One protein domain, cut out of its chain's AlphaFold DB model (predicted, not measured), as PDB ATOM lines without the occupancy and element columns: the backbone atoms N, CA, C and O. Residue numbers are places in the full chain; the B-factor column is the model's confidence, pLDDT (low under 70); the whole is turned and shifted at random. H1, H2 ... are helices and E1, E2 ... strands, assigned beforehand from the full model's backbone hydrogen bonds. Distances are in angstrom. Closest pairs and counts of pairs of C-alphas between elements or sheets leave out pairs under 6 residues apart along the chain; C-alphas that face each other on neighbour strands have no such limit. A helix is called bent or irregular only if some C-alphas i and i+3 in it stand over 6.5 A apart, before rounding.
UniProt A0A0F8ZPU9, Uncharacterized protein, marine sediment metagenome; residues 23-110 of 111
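This is residues 23 to 110 of the 111 residues of an uncharacterized protein of marine sediment metagenome (UniProt A0A0F8ZPU9). A small body with a long free arm: a twisted three-stranded sheet has helix H2 over one face, running along its strands, while H1 sits at the end of E2, and residues 87 to 110 stick out from the body as an arm ending in helix H3. The arm gives the model much of its length. The printed part has 88 residues, with three named helices and three named strands in the order E1 E2 H1 H2 E3 H3, and its class is mixed, helices and strands. The sheet has the order E2 - E1 - E3, all antiparallel. The whole is extended, with a radius of gyration of the C-alphas of 22.9 A and spans of 77 by 36 by 17 A.

E1, residues 23 to 30, begins at C-alpha 23 (44.195, -45.868, 43.960) and is 22.4 A long. E2, residues 34 to 43, is 26.8 A long. H1, residues 45 to 54, is irregular, but only just: C-alphas 46 and 49 are 6.52 A apart. H2, residues 59 to 73, is 20.6 A long and begins at C-alpha 59 (37.630, -32.901, 52.998). E3 is residues 79 to 85. H3, residues 95 to 108, is 20.2 A long and ends at C-alpha 108 (76.358, -46.943, 8.159).

E1 is the inner strand. E1 and E2 form a hairpin, antiparallel at 164 degrees, with N 24 and O 41 within hydrogen-bond range at 2.8 A. E1 and E3 are antiparallel at 153 degrees, with N 25 and O 82 at 2.8 A. H2 is on the sheet, over E2 and E1, at a height over the sheet of 9.3 A; on the local plane its line and that of E1 stand at 15 degrees, along the strands. This makes two layers, a helix on one face of a sheet. The closest C-alphas of E2 and H2 are those of Pro 39 and Leu 65, 6.1 A apart. E2, H1 H2 and E3 form a split strand-helix-strand unit, two strands running the same way with E1 between them, and its crossover is right-handed. H1 only grazes the sheet, with its residues 48 to 52. H1 and H2 are apart. H3 is not on the sheet and is apart from E1, E2, H1 and H2. Every O i to N i+4 pair is within hydrogen-bond range in H3, 10 of 11 in H2 and 4 of 6 in H1.

The two C-alphas farthest apart, those of Lys 74 and Lys 110, are 77.3 A apart. Without residues 87 to 110, which stand free, the body spans 39 by 23 by 15 A. The printed part has no cut and no long link. The mean pLDDT of the printed part is 75.5, with residues 45 to 60, 88 to 96 and 107 to 110 under 70.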
ATOM      1  N   SER A  23      45.639 -46.064  43.863       82.31
ATOM      2  CA  SER A  23      44.195 -45.868  43.960       82.31
ATOM      3  C   SER A  23      43.640 -46.776  45.040       82.31
ATOM      4  O   SER A  23      43.917 -47.969  45.028       82.31
ATOM      5  N   ILE A  24      42.883 -46.213  45.974       82.94
ATOM      6  CA  ILE A  24      42.163 -46.962  47.001       82.94
ATOM      7  C   ILE A  24      40.705 -47.012  46.561       82.94
ATOM      8  O   ILE A  24      40.096 -45.963  46.376       82.94
ATOM      9  N   ALA A  25      40.150 -48.200  46.358       86.06
ATOM     10  CA  ALA A  25      38.740 -48.372  46.036       86.06
ATOM     11  C   ALA A  25      38.012 -49.023  47.207       86.06
ATOM     12  O   ALA A  25      38.486 -50.011  47.769       86.06
ATOM     13  N   PHE A  26      36.841 -48.483  47.528       87.56
ATOM     14  CA  PHE A  26      35.950 -49.043  48.530       87.56
ATOM     15  C   PHE A  26      34.818 -49.791  47.840       87.56
ATOM     16  O   PHE A  26      34.300 -49.372  46.804       87.56
ATOM     17  N   SER A  27      34.418 -50.918  48.409       88.69
ATOM     18  CA  SER A  27      33.241 -51.654  47.967       88.69
ATOM     19  C   SER A  27      32.552 -52.291  49.158       88.69
ATOM     20  O   SER A  27      33.169 -52.510  50.195       88.69
ATOM     21  N   ALA A  28      31.264 -52.571  49.027       87.62
ATOM     22  CA  ALA A  28      30.508 -53.250  50.068       87.62
ATOM     23  C   ALA A  28      29.768 -54.437  49.479       87.62
ATOM     24  O   ALA A  28      29.151 -54.328  48.414       87.62
ATOM     25  N   LYS A  29      29.836 -55.576  50.159       84.94
ATOM     26  CA  LYS A  29      29.173 -56.792  49.705       84.94
ATOM     27  C   LYS A  29      27.698 -56.727  50.082       84.94
ATOM     28  O   LYS A  29      27.355 -56.580  51.246       84.94
ATOM     29  N   LYS A  30      26.829 -56.816  49.080       83.38
ATOM     30  CA  LYS A  30      25.374 -56.858  49.217       83.38
ATOM     31  C   LYS A  30      24.918 -58.296  48.955       83.38
ATOM     32  O   LYS A  30      24.785 -58.712  47.804       83.38
ATOM     33  N   GLY A  31      24.681 -59.060  50.018       77.00
ATOM     34  CA  GLY A  31      24.299 -60.475  49.921       77.00
ATOM     35  C   GLY A  31      25.450 -61.389  49.474       77.00
ATOM     36  O   GLY A  31      26.620 -61.082  49.679       77.00
ATOM     37  N   LYS A  32      25.143 -62.547  48.874       73.50
ATOM     38  CA  LYS A  32      26.156 -63.593  48.621       73.50
ATOM     39  C   LYS A  32      27.138 -63.267  47.483       73.50
ATOM     40  O   LYS A  32      28.311 -63.607  47.614       73.50
ATOM     41  N   SER A  33      26.703 -62.582  46.418       76.75
ATOM     42  CA  SER A  33      27.509 -62.405  45.190       76.75
ATOM     43  C   SER A  33      27.587 -60.982  44.624       76.75
ATOM     44  O   SER A  33      28.331 -60.754  43.673       76.75
ATOM     45  N   LYS A  34      26.842 -60.006  45.163       85.25
ATOM     46  CA  LYS A  34      26.807 -58.645  44.602       85.25
ATOM     47  C   LYS A  34      27.702 -57.704  45.398       85.25
ATOM     48  O   LYS A  34      27.699 -57.724  46.623       85.25
ATOM     49  N   TYR A  35      28.416 -56.834  44.692       85.44
ATOM     50  CA  TYR A  35      29.230 -55.779  45.290       85.44
ATOM     51  C   TYR A  35      28.713 -54.415  44.854       85.44
ATOM     52  O   TYR A  35      28.505 -54.155  43.670       85.44
ATOM     53  N   THR A  36      28.516 -53.533  45.826       85.69
ATOM     54  CA  THR A  36      28.248 -52.120  45.582       85.69
ATOM     55  C   THR A  36      29.587 -51.416  45.462       85.69
ATOM     56  O   THR A  36      30.390 -51.455  46.397       85.69
ATOM     57  N   LYS A  37      29.839 -50.791  44.311       86.38
ATOM     58  CA  LYS A  37      31.017 -49.942  44.123       86.38
ATOM     59  C   LYS A  37      30.859 -48.688  44.979       86.38
ATOM     60  O   LYS A  37      29.827 -48.026  44.909       86.38
ATOM     61  N   GLY A  38      31.857 -48.417  45.803       85.88
ATOM     62  CA  GLY A  38      31.954 -47.211  46.607       85.88
ATOM     63  C   GLY A  38      32.868 -46.168  45.960       85.88
ATOM     64  O   GLY A  38      33.313 -46.342  44.819       85.88
ATOM     65  N   PRO A  39      33.150 -45.080  46.690       86.31
ATOM     66  CA  PRO A  39      34.074 -44.051  46.240       86.31
ATOM     67  C   PRO A  39      35.488 -44.613  46.045       86.31
ATOM     68  O   PRO A  39      35.883 -45.619  46.642       86.31
ATOM     69  N   SER A  40      36.268 -43.950  45.189       83.25
ATOM     70  CA  SER A  40      37.665 -44.304  44.926       83.25
ATOM     71  C   SER A  40      38.580 -43.104  45.129       83.25
ATOM     72  O   SER A  40      38.353 -42.039  44.551       83.25
ATOM     73  N   LEU A  41      39.654 -43.284  45.893       81.25
ATOM     74  CA  LEU A  41      40.636 -42.253  46.197       81.25
ATOM     75  C   LEU A  41      41.896 -42.462  45.360       81.25
ATOM     76  O   LEU A  41      42.644 -43.417  45.556       81.25
ATOM     77  N   GLY A  42      42.153 -41.545  44.429       78.69
ATOM     78  CA  GLY A  42      43.419 -41.489  43.701       78.69
ATOM     79  C   GLY A  42      44.483 -40.729  44.495       78.69
ATOM     80  O   GLY A  42      44.282 -39.550  44.799       78.69
ATOM     81  N   LEU A  43      45.614 -41.384  44.765       76.06
ATOM     82  CA  LEU A  43      46.801 -40.813  45.402       76.06
ATOM     83  C   LEU A  43      47.881 -40.551  44.349       76.06
ATOM     84  O   LEU A  43      48.427 -41.468  43.732       76.06
ATOM     85  N   TRP A  44      48.191 -39.282  44.133       77.12
ATOM     86  CA  TRP A  44      49.252 -38.835  43.229       77.12
ATOM     87  C   TRP A  44      50.623 -38.913  43.894       77.12
ATOM     88  O   TRP A  44      50.684 -38.776  45.102       77.12
ATOM     89  N   GLU A  45      51.725 -39.053  43.149       68.00
ATOM     90  CA  GLU A  45      53.094 -39.056  43.725       68.00
ATOM     91  C   GLU A  45      53.334 -37.885  44.692       68.00
ATOM     92  O   GLU A  45      53.822 -38.094  45.800       68.00
ATOM     93  N   SER A  46      52.923 -36.674  44.305       68.38
ATOM     94  CA  SER A  46      53.076 -35.466  45.124       68.38
ATOM     95  C   SER A  46      52.224 -35.478  46.395       68.38
ATOM     96  O   SER A  46      52.596 -34.861  47.382       68.38
ATOM     97  N   GLN A  47      51.091 -36.183  46.375       68.06
ATOM     98  CA  GLN A  47      50.158 -36.269  47.499       68.06
ATOM     99  C   GLN A  47      50.379 -37.521  48.342       68.06
ATOM    100  O   GLN A  47      50.074 -37.506  49.520       68.06
ATOM    101  N   ALA A  48      50.923 -38.598  47.777       65.69
ATOM    102  CA  ALA A  48      51.086 -39.877  48.452       65.69
ATOM    103  C   ALA A  48      51.999 -39.733  49.665       65.69
ATOM    104  O   ALA A  48      51.668 -40.247  50.723       65.69
ATOM    105  N   LYS A  49      53.097 -38.971  49.550       66.88
ATOM    106  CA  LYS A  49      53.989 -38.732  50.690       66.88
ATOM    107  C   LYS A  49      53.284 -37.961  51.813       66.88
ATOM    108  O   LYS A  49      53.397 -38.357  52.961       66.88
ATOM    109  N   GLN A  50      52.520 -36.917  51.482       66.88
ATOM    110  CA  GLN A  50      51.784 -36.120  52.473       66.88
ATOM    111  C   GLN A  50      50.586 -36.861  53.072       66.88
ATOM    112  O   GLN A  50      50.381 -36.798  54.273       66.88
ATOM    113  N   VAL A  51      49.807 -37.582  52.270       67.94
ATOM    114  CA  VAL A  51      48.632 -38.322  52.749       67.94
ATOM    115  C   VAL A  51      49.061 -39.525  53.590       67.94
ATOM    116  O   VAL A  51      48.435 -39.798  54.604       67.94
ATOM    117  N   LEU A  52      50.138 -40.226  53.211       62.69
ATOM    118  CA  LEU A  52      50.663 -41.347  54.001       62.69
ATOM    119  C   LEU A  52      51.350 -40.882  55.289       62.69
ATOM    120  O   LEU A  52      51.247 -41.577  56.291       62.69
ATOM    121  N   ALA A  53      52.044 -39.739  55.271       61.72
ATOM    122  CA  ALA A  53      52.735 -39.226  56.455       61.72
ATOM    123  C   ALA A  53      51.801 -38.475  57.417       61.72
ATOM    124  O   ALA A  53      51.925 -38.630  58.624       61.72
ATOM    125  N   ASN A  54      50.861 -37.681  56.892       65.38
ATOM    126  CA  ASN A  54      50.053 -36.751  57.689       65.38
ATOM    127  C   ASN A  54      48.571 -37.148  57.767       65.38
ATOM    128  O   ASN A  54      47.781 -36.410  58.344       65.38
ATOM    129  N   GLY A  55      48.151 -38.242  57.121       61.59
ATOM    130  CA  GLY A  55      46.747 -38.676  57.093       61.59
ATOM    131  C   GLY A  55      45.786 -37.716  56.375       61.59
ATOM    132  O   GLY A  55      44.578 -37.939  56.374       61.59
ATOM    133  N   ALA A  56      46.292 -36.648  55.752       61.44
ATOM    134  CA  ALA A  56      45.469 -35.572  55.214       61.44
ATOM    135  C   ALA A  56      44.909 -35.929  53.827       61.44
ATOM    136  O   ALA A  56      45.598 -35.838  52.808       61.44
ATOM    137  N   VAL A  57      43.635 -36.317  53.785       67.06
ATOM    138  CA  VAL A  57      42.837 -36.427  52.555       67.06
ATOM    139  C   VAL A  57      41.985 -35.161  52.427       67.06
ATOM    140  O   VAL A  57      41.560 -34.602  53.430       67.06
ATOM    141  N   LYS A  58      41.744 -34.684  51.198       69.44
ATOM    142  CA  LYS A  58      40.842 -33.541  50.970       69.44
ATOM    143  C   LYS A  58      39.456 -33.817  51.560       69.44
ATOM    144  O   LYS A  58      38.903 -34.877  51.266       69.44
ATOM    145  N   GLU A  59      38.918 -32.843  52.288       66.19
ATOM    146  CA  GLU A  59      37.630 -32.901  52.998       66.19
ATOM    147  C   GLU A  59      36.485 -33.395  52.104       66.19
ATOM    148  O   GLU A  59      35.881 -34.412  52.426       66.19
ATOM    149  N   ASP A  60      36.321 -32.829  50.901       69.56
ATOM    150  CA  ASP A  60      35.268 -33.247  49.953       69.56
ATOM    151  C   ASP A  60      35.257 -34.761  49.667       69.56
ATOM    152  O   ASP A  60      34.217 -35.378  49.465       69.56
ATOM    153  N   ARG A  61      36.439 -35.391  49.621       71.94
ATOM    154  CA  ARG A  61      36.557 -36.832  49.343       71.94
ATOM    155  C   ARG A  61      36.336 -37.690  50.581       71.94
ATOM    156  O   ARG A  61      36.034 -38.877  50.445       71.94
ATOM    157  N   LEU A  62      36.574 -37.125  51.761       77.38
ATOM    158  CA  LEU A  62      36.276 -37.776  53.027       77.38
ATOM    159  C   LEU A  62      34.770 -37.801  53.258       77.38
ATOM    160  O   LEU A  62      34.274 -38.836  53.684       77.38
ATOM    161  N   ASP A  63      34.045 -36.745  52.899       82.12
ATOM    162  CA  ASP A  63      32.590 -36.698  53.058       82.12
ATOM    163  C   ASP A  63      31.878 -37.782  52.240       82.12
ATOM    164  O   ASP A  63      31.095 -38.554  52.800       82.12
ATOM    165  N   ASP A  64      32.236 -37.943  50.961       83.56
ATOM    166  CA  ASP A  64      31.723 -39.029  50.111       83.56
ATOM    167  C   ASP A  64      32.005 -40.418  50.715       83.56
ATOM    168  O   ASP A  64      31.175 -41.337  50.674       83.56
ATOM    169  N   LEU A  65      33.200 -40.592  51.291       84.06
ATOM    170  CA  LEU A  65      33.602 -41.834  51.942       84.06
ATOM    171  C   LEU A  65      32.800 -42.075  53.224       84.06
ATOM    172  O   LEU A  65      32.295 -43.180  53.431       84.06
ATOM    173  N   ILE A  66      32.653 -41.056  54.067       85.88
ATOM    174  CA  ILE A  66      31.902 -41.113  55.320       85.88
ATOM    175  C   ILE A  66      30.436 -41.431  55.032       85.88
ATOM    176  O   ILE A  66      29.854 -42.296  55.692       85.88
ATOM    177  N   GLU A  67      29.833 -40.793  54.028       87.81
ATOM    178  CA  GLU A  67      28.449 -41.053  53.644       87.81
ATOM    179  C   GLU A  67      28.264 -42.499  53.156       87.81
ATOM    180  O   GLU A  67      27.327 -43.191  53.575       87.81
ATOM    181  N   PHE A  68      29.190 -42.999  52.330       87.50
ATOM    182  CA  PHE A  68      29.189 -44.395  51.901       87.50
ATOM    183  C   PHE A  68      29.287 -45.350  53.097       87.50
ATOM    184  O   PHE A  68      28.444 -46.236  53.237       87.50
ATOM    185  N   LEU A  69      30.258 -45.149  53.992       86.38
ATOM    186  CA  LEU A  69      30.461 -45.989  55.175       86.38
ATOM    187  C   LEU A  69      29.225 -45.995  56.086       86.38
ATOM    188  O   LEU A  69      28.784 -47.062  56.513       86.38
ATOM    189  N   ARG A  70      28.602 -44.832  56.320       89.62
ATOM    190  CA  ARG A  70      27.349 -44.719  57.090       89.62
ATOM    191  C   ARG A  70      26.218 -45.532  56.458       89.62
ATOM    192  O   ARG A  70      25.507 -46.244  57.168       89.62
ATOM    193  N   LYS A  71      26.057 -45.470  55.130       87.94
ATOM    194  CA  LYS A  71      25.036 -46.245  54.399       87.94
ATOM    195  C   LYS A  71      25.269 -47.753  54.494       87.94
ATOM    196  O   LYS A  71      24.292 -48.497  54.535       87.94
ATOM    197  N   GLN A  72      26.524 -48.204  54.516       86.00
ATOM    198  CA  GLN A  72      26.843 -49.630  54.633       86.00
ATOM    199  C   GLN A  72      26.716 -50.139  56.067       86.00
ATOM    200  O   GLN A  72      26.157 -51.214  56.253       86.00
ATOM    201  N   LYS A  73      27.113 -49.340  57.069       85.62
ATOM    202  CA  LYS A  73      26.928 -49.668  58.491       85.62
ATOM    203  C   LYS A  73      25.452 -49.889  58.836       85.62
ATOM    204  O   LYS A  73      25.123 -50.853  59.508       85.62
ATOM    205  N   LYS A  74      24.546 -49.055  58.305       87.31
ATOM    206  CA  LYS A  74      23.088 -49.241  58.467       87.31
ATOM    207  C   LYS A  74      22.558 -50.563  57.897       87.31
ATOM    208  O   LYS A  74      21.469 -50.979  58.263       87.31
ATOM    209  N   LYS A  75      23.277 -51.171  56.954       84.19
ATOM    210  CA  LYS A  75      22.875 -52.398  56.249       84.19
ATOM    211  C   LYS A  75      23.659 -53.626  56.711       84.19
ATOM    212  O   LYS A  75      23.482 -54.680  56.115       84.19
ATOM    213  N   ASP A  76      24.543 -53.451  57.692       85.94
ATOM    214  CA  ASP A  76      25.473 -54.461  58.202       85.94
ATOM    215  C   ASP A  76      26.269 -55.194  57.101       85.94
ATOM    216  O   ASP A  76      26.582 -56.380  57.169       85.94
ATOM    217  N   ASN A  77      26.575 -54.470  56.019       84.75
ATOM    218  CA  ASN A  77      27.310 -55.029  54.892       84.75
ATOM    219  C   ASN A  77      28.818 -54.957  55.167       84.75
ATOM    220  O   ASN A  77      29.323 -53.863  55.447       84.75
ATOM    221  N   PRO A  78      29.575 -56.052  54.971       86.06
ATOM    222  CA  PRO A  78      31.021 -56.001  55.100       86.06
ATOM    223  C   PRO A  78      31.625 -55.125  53.997       86.06
ATOM    224  O   PRO A  78      31.263 -55.215  52.813       86.06
ATOM    225  N   ILE A  79      32.552 -54.263  54.412       87.44
ATOM    226  CA  ILE A  79      33.256 -53.306  53.558       87.44
ATOM    227  C   ILE A  79      34.621 -53.880  53.187       87.44
ATOM    228  O   ILE A  79      35.363 -54.367  54.035       87.44
ATOM    229  N   TYR A  80      34.961 -53.773  51.910       85.88
ATOM    230  CA  TYR A  80      36.222 -54.214  51.339       85.88
ATOM    231  C   TYR A  80      36.985 -53.016  50.787       85.88
ATOM    232  O   TYR A  80      36.417 -52.160  50.100       85.88
ATOM    233  N   ILE A  81      38.286 -52.992  51.064       85.75
ATOM    234  CA  ILE A  81      39.208 -51.941  50.649       85.75
ATOM    235  C   ILE A  81      40.264 -52.578  49.751       85.75
ATOM    236  O   ILE A  81      40.923 -53.536  50.146       85.75
ATOM    237  N   ALA A  82      40.425 -52.049  48.541       83.25
ATOM    238  CA  ALA A  82      41.421 -52.518  47.586       83.25
ATOM    239  C   ALA A  82      42.407 -51.399  47.250       83.25
ATOM    240  O   ALA A  82      42.001 -50.304  46.857       83.25
ATOM    241  N   LEU A  83      43.704 -51.685  47.377       82.31
ATOM    242  CA  LEU A  83      44.786 -50.779  47.004       82.31
ATOM    243  C   LEU A  83      45.394 -51.216  45.668       82.31
ATOM    244  O   LEU A  83      45.957 -52.300  45.544       82.31
ATOM    245  N   PHE A  84      45.330 -50.338  44.675       81.25
ATOM    246  CA  PHE A  84      45.897 -50.549  43.349       81.25
ATOM    247  C   PHE A  84      47.143 -49.691  43.163       81.25
ATOM    248  O   PHE A  84      47.119 -48.484  43.407       81.25
ATOM    249  N   LYS A  85      48.227 -50.299  42.671       80.69
ATOM    250  CA  LYS A  85      49.417 -49.581  42.206       80.69
ATOM    251  C   LYS A  85      49.312 -49.364  40.703       80.69
ATOM    252  O   LYS A  85      49.530 -50.284  39.913       80.69
ATOM    253  N   ASN A  86      49.028 -48.136  40.294       76.88
ATOM    254  CA  ASN A  86      48.971 -47.777  38.884       76.88
ATOM    255  C   ASN A  86      50.399 -47.568  38.379       76.88
ATOM    256  O   ASN A  86      50.956 -46.468  38.421       76.88
ATOM    257  N   LYS A  87      51.025 -48.647  37.900       70.38
ATOM    258  CA  LYS A  87      52.300 -48.534  37.190       70.38
ATOM    259  C   LYS A  87      52.087 -47.630  35.974       70.38
ATOM    260  O   LYS A  87      51.270 -47.933  35.105       70.38
ATOM    261  N   LYS A  88      52.849 -46.532  35.887       61.88
ATOM    262  CA  LYS A  88      52.979 -45.766  34.642       61.88
ATOM    263  C   LYS A  88      53.397 -46.769  33.566       61.88
ATOM    264  O   LYS A  88      54.476 -47.354  33.677       61.88
ATOM    265  N   LYS A  89      52.552 -47.007  32.556       55.66
ATOM    266  CA  LYS A  89      52.969 -47.759  31.367       55.66
ATOM    267  C   LYS A  89      54.211 -47.040  30.845       55.66
ATOM    268  O   LYS A  89      54.105 -45.892  30.410       55.66
ATOM    269  N   LYS A  90      55.394 -47.664  30.958       49.47
ATOM    270  CA  LYS A  90      56.581 -47.187  30.238       49.47
ATOM    271  C   LYS A  90      56.108 -47.019  28.801       49.47
ATOM    272  O   LYS A  90      55.487 -47.940  28.269       49.47
ATOM    273  N   LYS A  91      56.303 -45.834  28.210       50.72
ATOM    274  CA  LYS A  91      56.114 -45.674  26.768       50.72
ATOM    275  C   LYS A  91      56.965 -46.773  26.149       50.72
ATOM    276  O   LYS A  91      58.188 -46.699  26.228       50.72
ATOM    277  N   VAL A  92      56.327 -47.824  25.641       53.81
ATOM    278  CA  VAL A  92      57.015 -48.800  24.809       53.81
ATOM    279  C   VAL A  92      57.574 -47.951  23.683       53.81
ATOM    280  O   VAL A  92      56.806 -47.254  23.011       53.81
ATOM    281  N   LYS A  93      58.905 -47.887  23.607       52.97
ATOM    282  CA  LYS A  93      59.652 -47.190  22.564       52.97
ATOM    283  C   LYS A  93      59.037 -47.689  21.258       52.97
ATOM    284  O   LYS A  93      59.067 -48.890  20.988       52.97
ATOM    285  N   LYS A  94      58.246 -46.832  20.604       60.34
ATOM    286  CA  LYS A  94      57.325 -47.274  19.549       60.34
ATOM    287  C   LYS A  94      58.173 -47.900  18.448       60.34
ATOM    288  O   LYS A  94      59.274 -47.429  18.205       60.34
ATOM    289  N   LEU A  95      57.625 -48.894  17.751       58.50
ATOM    290  CA  LEU A  95      58.220 -49.576  16.592       58.50
ATOM    291  C   LEU A  95      58.972 -48.631  15.624       58.50
ATOM    292  O   LEU A  95      59.967 -49.021  15.026       58.50
ATOM    293  N   LYS A  96      58.528 -47.369  15.528       59.91
ATOM    294  CA  LYS A  96      59.177 -46.288  14.775       59.91
ATOM    295  C   LYS A  96      60.619 -45.997  15.209       59.91
ATOM    296  O   LYS A  96      61.461 -45.830  14.340       59.91
ATOM    297  N   ASP A  97      60.923 -45.977  16.505       70.56
ATOM    298  CA  ASP A  97      62.281 -45.723  17.005       70.56
ATOM    299  C   ASP A  97      63.222 -46.881  16.639       70.56
ATOM    300  O   ASP A  97      64.361 -46.651  16.243       70.56
ATOM    301  N   TRP A  98      62.715 -48.121  16.684       70.69
ATOM    302  CA  TRP A  98      63.444 -49.301  16.215       70.69
ATOM    303  C   TRP A  98      63.643 -49.270  14.693       70.69
ATOM    304  O   TRP A  98      64.744 -49.507  14.217       70.69
ATOM    305  N   GLN A  99      62.622 -48.894  13.916       73.62
ATOM    306  CA  GLN A  99      62.739 -48.743  12.458       73.62
ATOM    307  C   GLN A  99      63.732 -47.642  12.053       73.62
ATOM    308  O   GLN A  99      64.460 -47.812  11.078       73.62
ATOM    309  N   ILE A 100      63.791 -46.534  12.802       75.44
ATOM    310  CA  ILE A 100      64.777 -45.463  12.599       75.44
ATOM    311  C   ILE A 100      66.191 -45.977  12.904       75.44
ATOM    312  O   ILE A 100      67.109 -45.732  12.124       75.44
ATOM    313  N   GLU A 101      66.369 -46.735  13.989       75.12
ATOM    314  CA  GLU A 101      67.657 -47.345  14.339       75.12
ATOM    315  C   GLU A 101      68.112 -48.380  13.293       75.12
ATOM    316  O   GLU A 101      69.273 -48.381  12.887       75.12
ATOM    317  N   GLN A 102      67.197 -49.214  12.785       77.50
ATOM    318  CA  GLN A 102      67.500 -50.176  11.721       77.50
ATOM    319  C   GLN A 102      67.856 -49.494  10.393       77.50
ATOM    320  O   GLN A 102      68.705 -50.002   9.662       77.50
ATOM    321  N   ARG A 103      67.238 -48.349  10.066       75.75
ATOM    322  CA  ARG A 103      67.600 -47.567   8.873       75.75
ATOM    323  C   ARG A 103      69.004 -46.981   8.985       75.75
ATOM    324  O   ARG A 103      69.790 -47.188   8.069       75.75
ATOM    325  N   LYS A 104      69.350 -46.374  10.127       76.56
ATOM    326  CA  LYS A 104      70.706 -45.849  10.369       76.56
ATOM    327  C   LYS A 104      71.777 -46.937  10.270       76.56
ATOM    328  O   LYS A 104      72.734 -46.780   9.529       76.56
ATOM    329  N   ARG A 105      71.552 -48.106  10.886       73.69
ATOM    330  CA  ARG A 105      72.479 -49.254  10.776       73.69
ATOM    331  C   ARG A 105      72.689 -49.747   9.341       73.69
ATOM    332  O   ARG A 105      73.739 -50.309   9.045       73.69
ATOM    333  N   LYS A 106      71.688 -49.607   8.464       75.12
ATOM    334  CA  LYS A 106      71.810 -49.971   7.044       75.12
ATOM    335  C   LYS A 106      72.550 -48.909   6.230       75.12
ATOM    336  O   LYS A 106      73.202 -49.277   5.259       75.12
ATOM    337  N   GLU A 107      72.446 -47.636   6.601       68.00
ATOM    338  CA  GLU A 107      73.200 -46.542   5.975       68.00
ATOM    339  C   GLU A 107      74.679 -46.573   6.385       68.00
ATOM    340  O   GLU A 107      75.539 -46.473   5.517       68.00
ATOM    341  N   ASP A 108      74.978 -46.839   7.660       67.81
ATOM    342  CA  ASP A 108      76.358 -46.943   8.159       67.81
ATOM    343  C   ASP A 108      77.113 -48.156   7.586       67.81
ATOM    344  O   ASP A 108      78.328 -48.115   7.459       67.81
ATOM    345  N   LYS A 109      76.407 -49.227   7.193       62.97
ATOM    346  CA  LYS A 109      76.991 -50.407   6.518       62.97
ATOM    347  C   LYS A 109      77.252 -50.219   5.019       62.97
ATOM    348  O   LYS A 109      77.795 -51.124   4.394       62.97
ATOM    349  N   LYS A 110      76.776 -49.119   4.427       59.38
ATOM    350  CA  LYS A 110      76.964 -48.791   3.003       59.38
ATOM    351  C   LYS A 110      78.093 -47.782   2.758       59.38
ATOM    352  O   LYS A 110      78.363 -47.487   1.597       59.38
TER     353      LYS A 110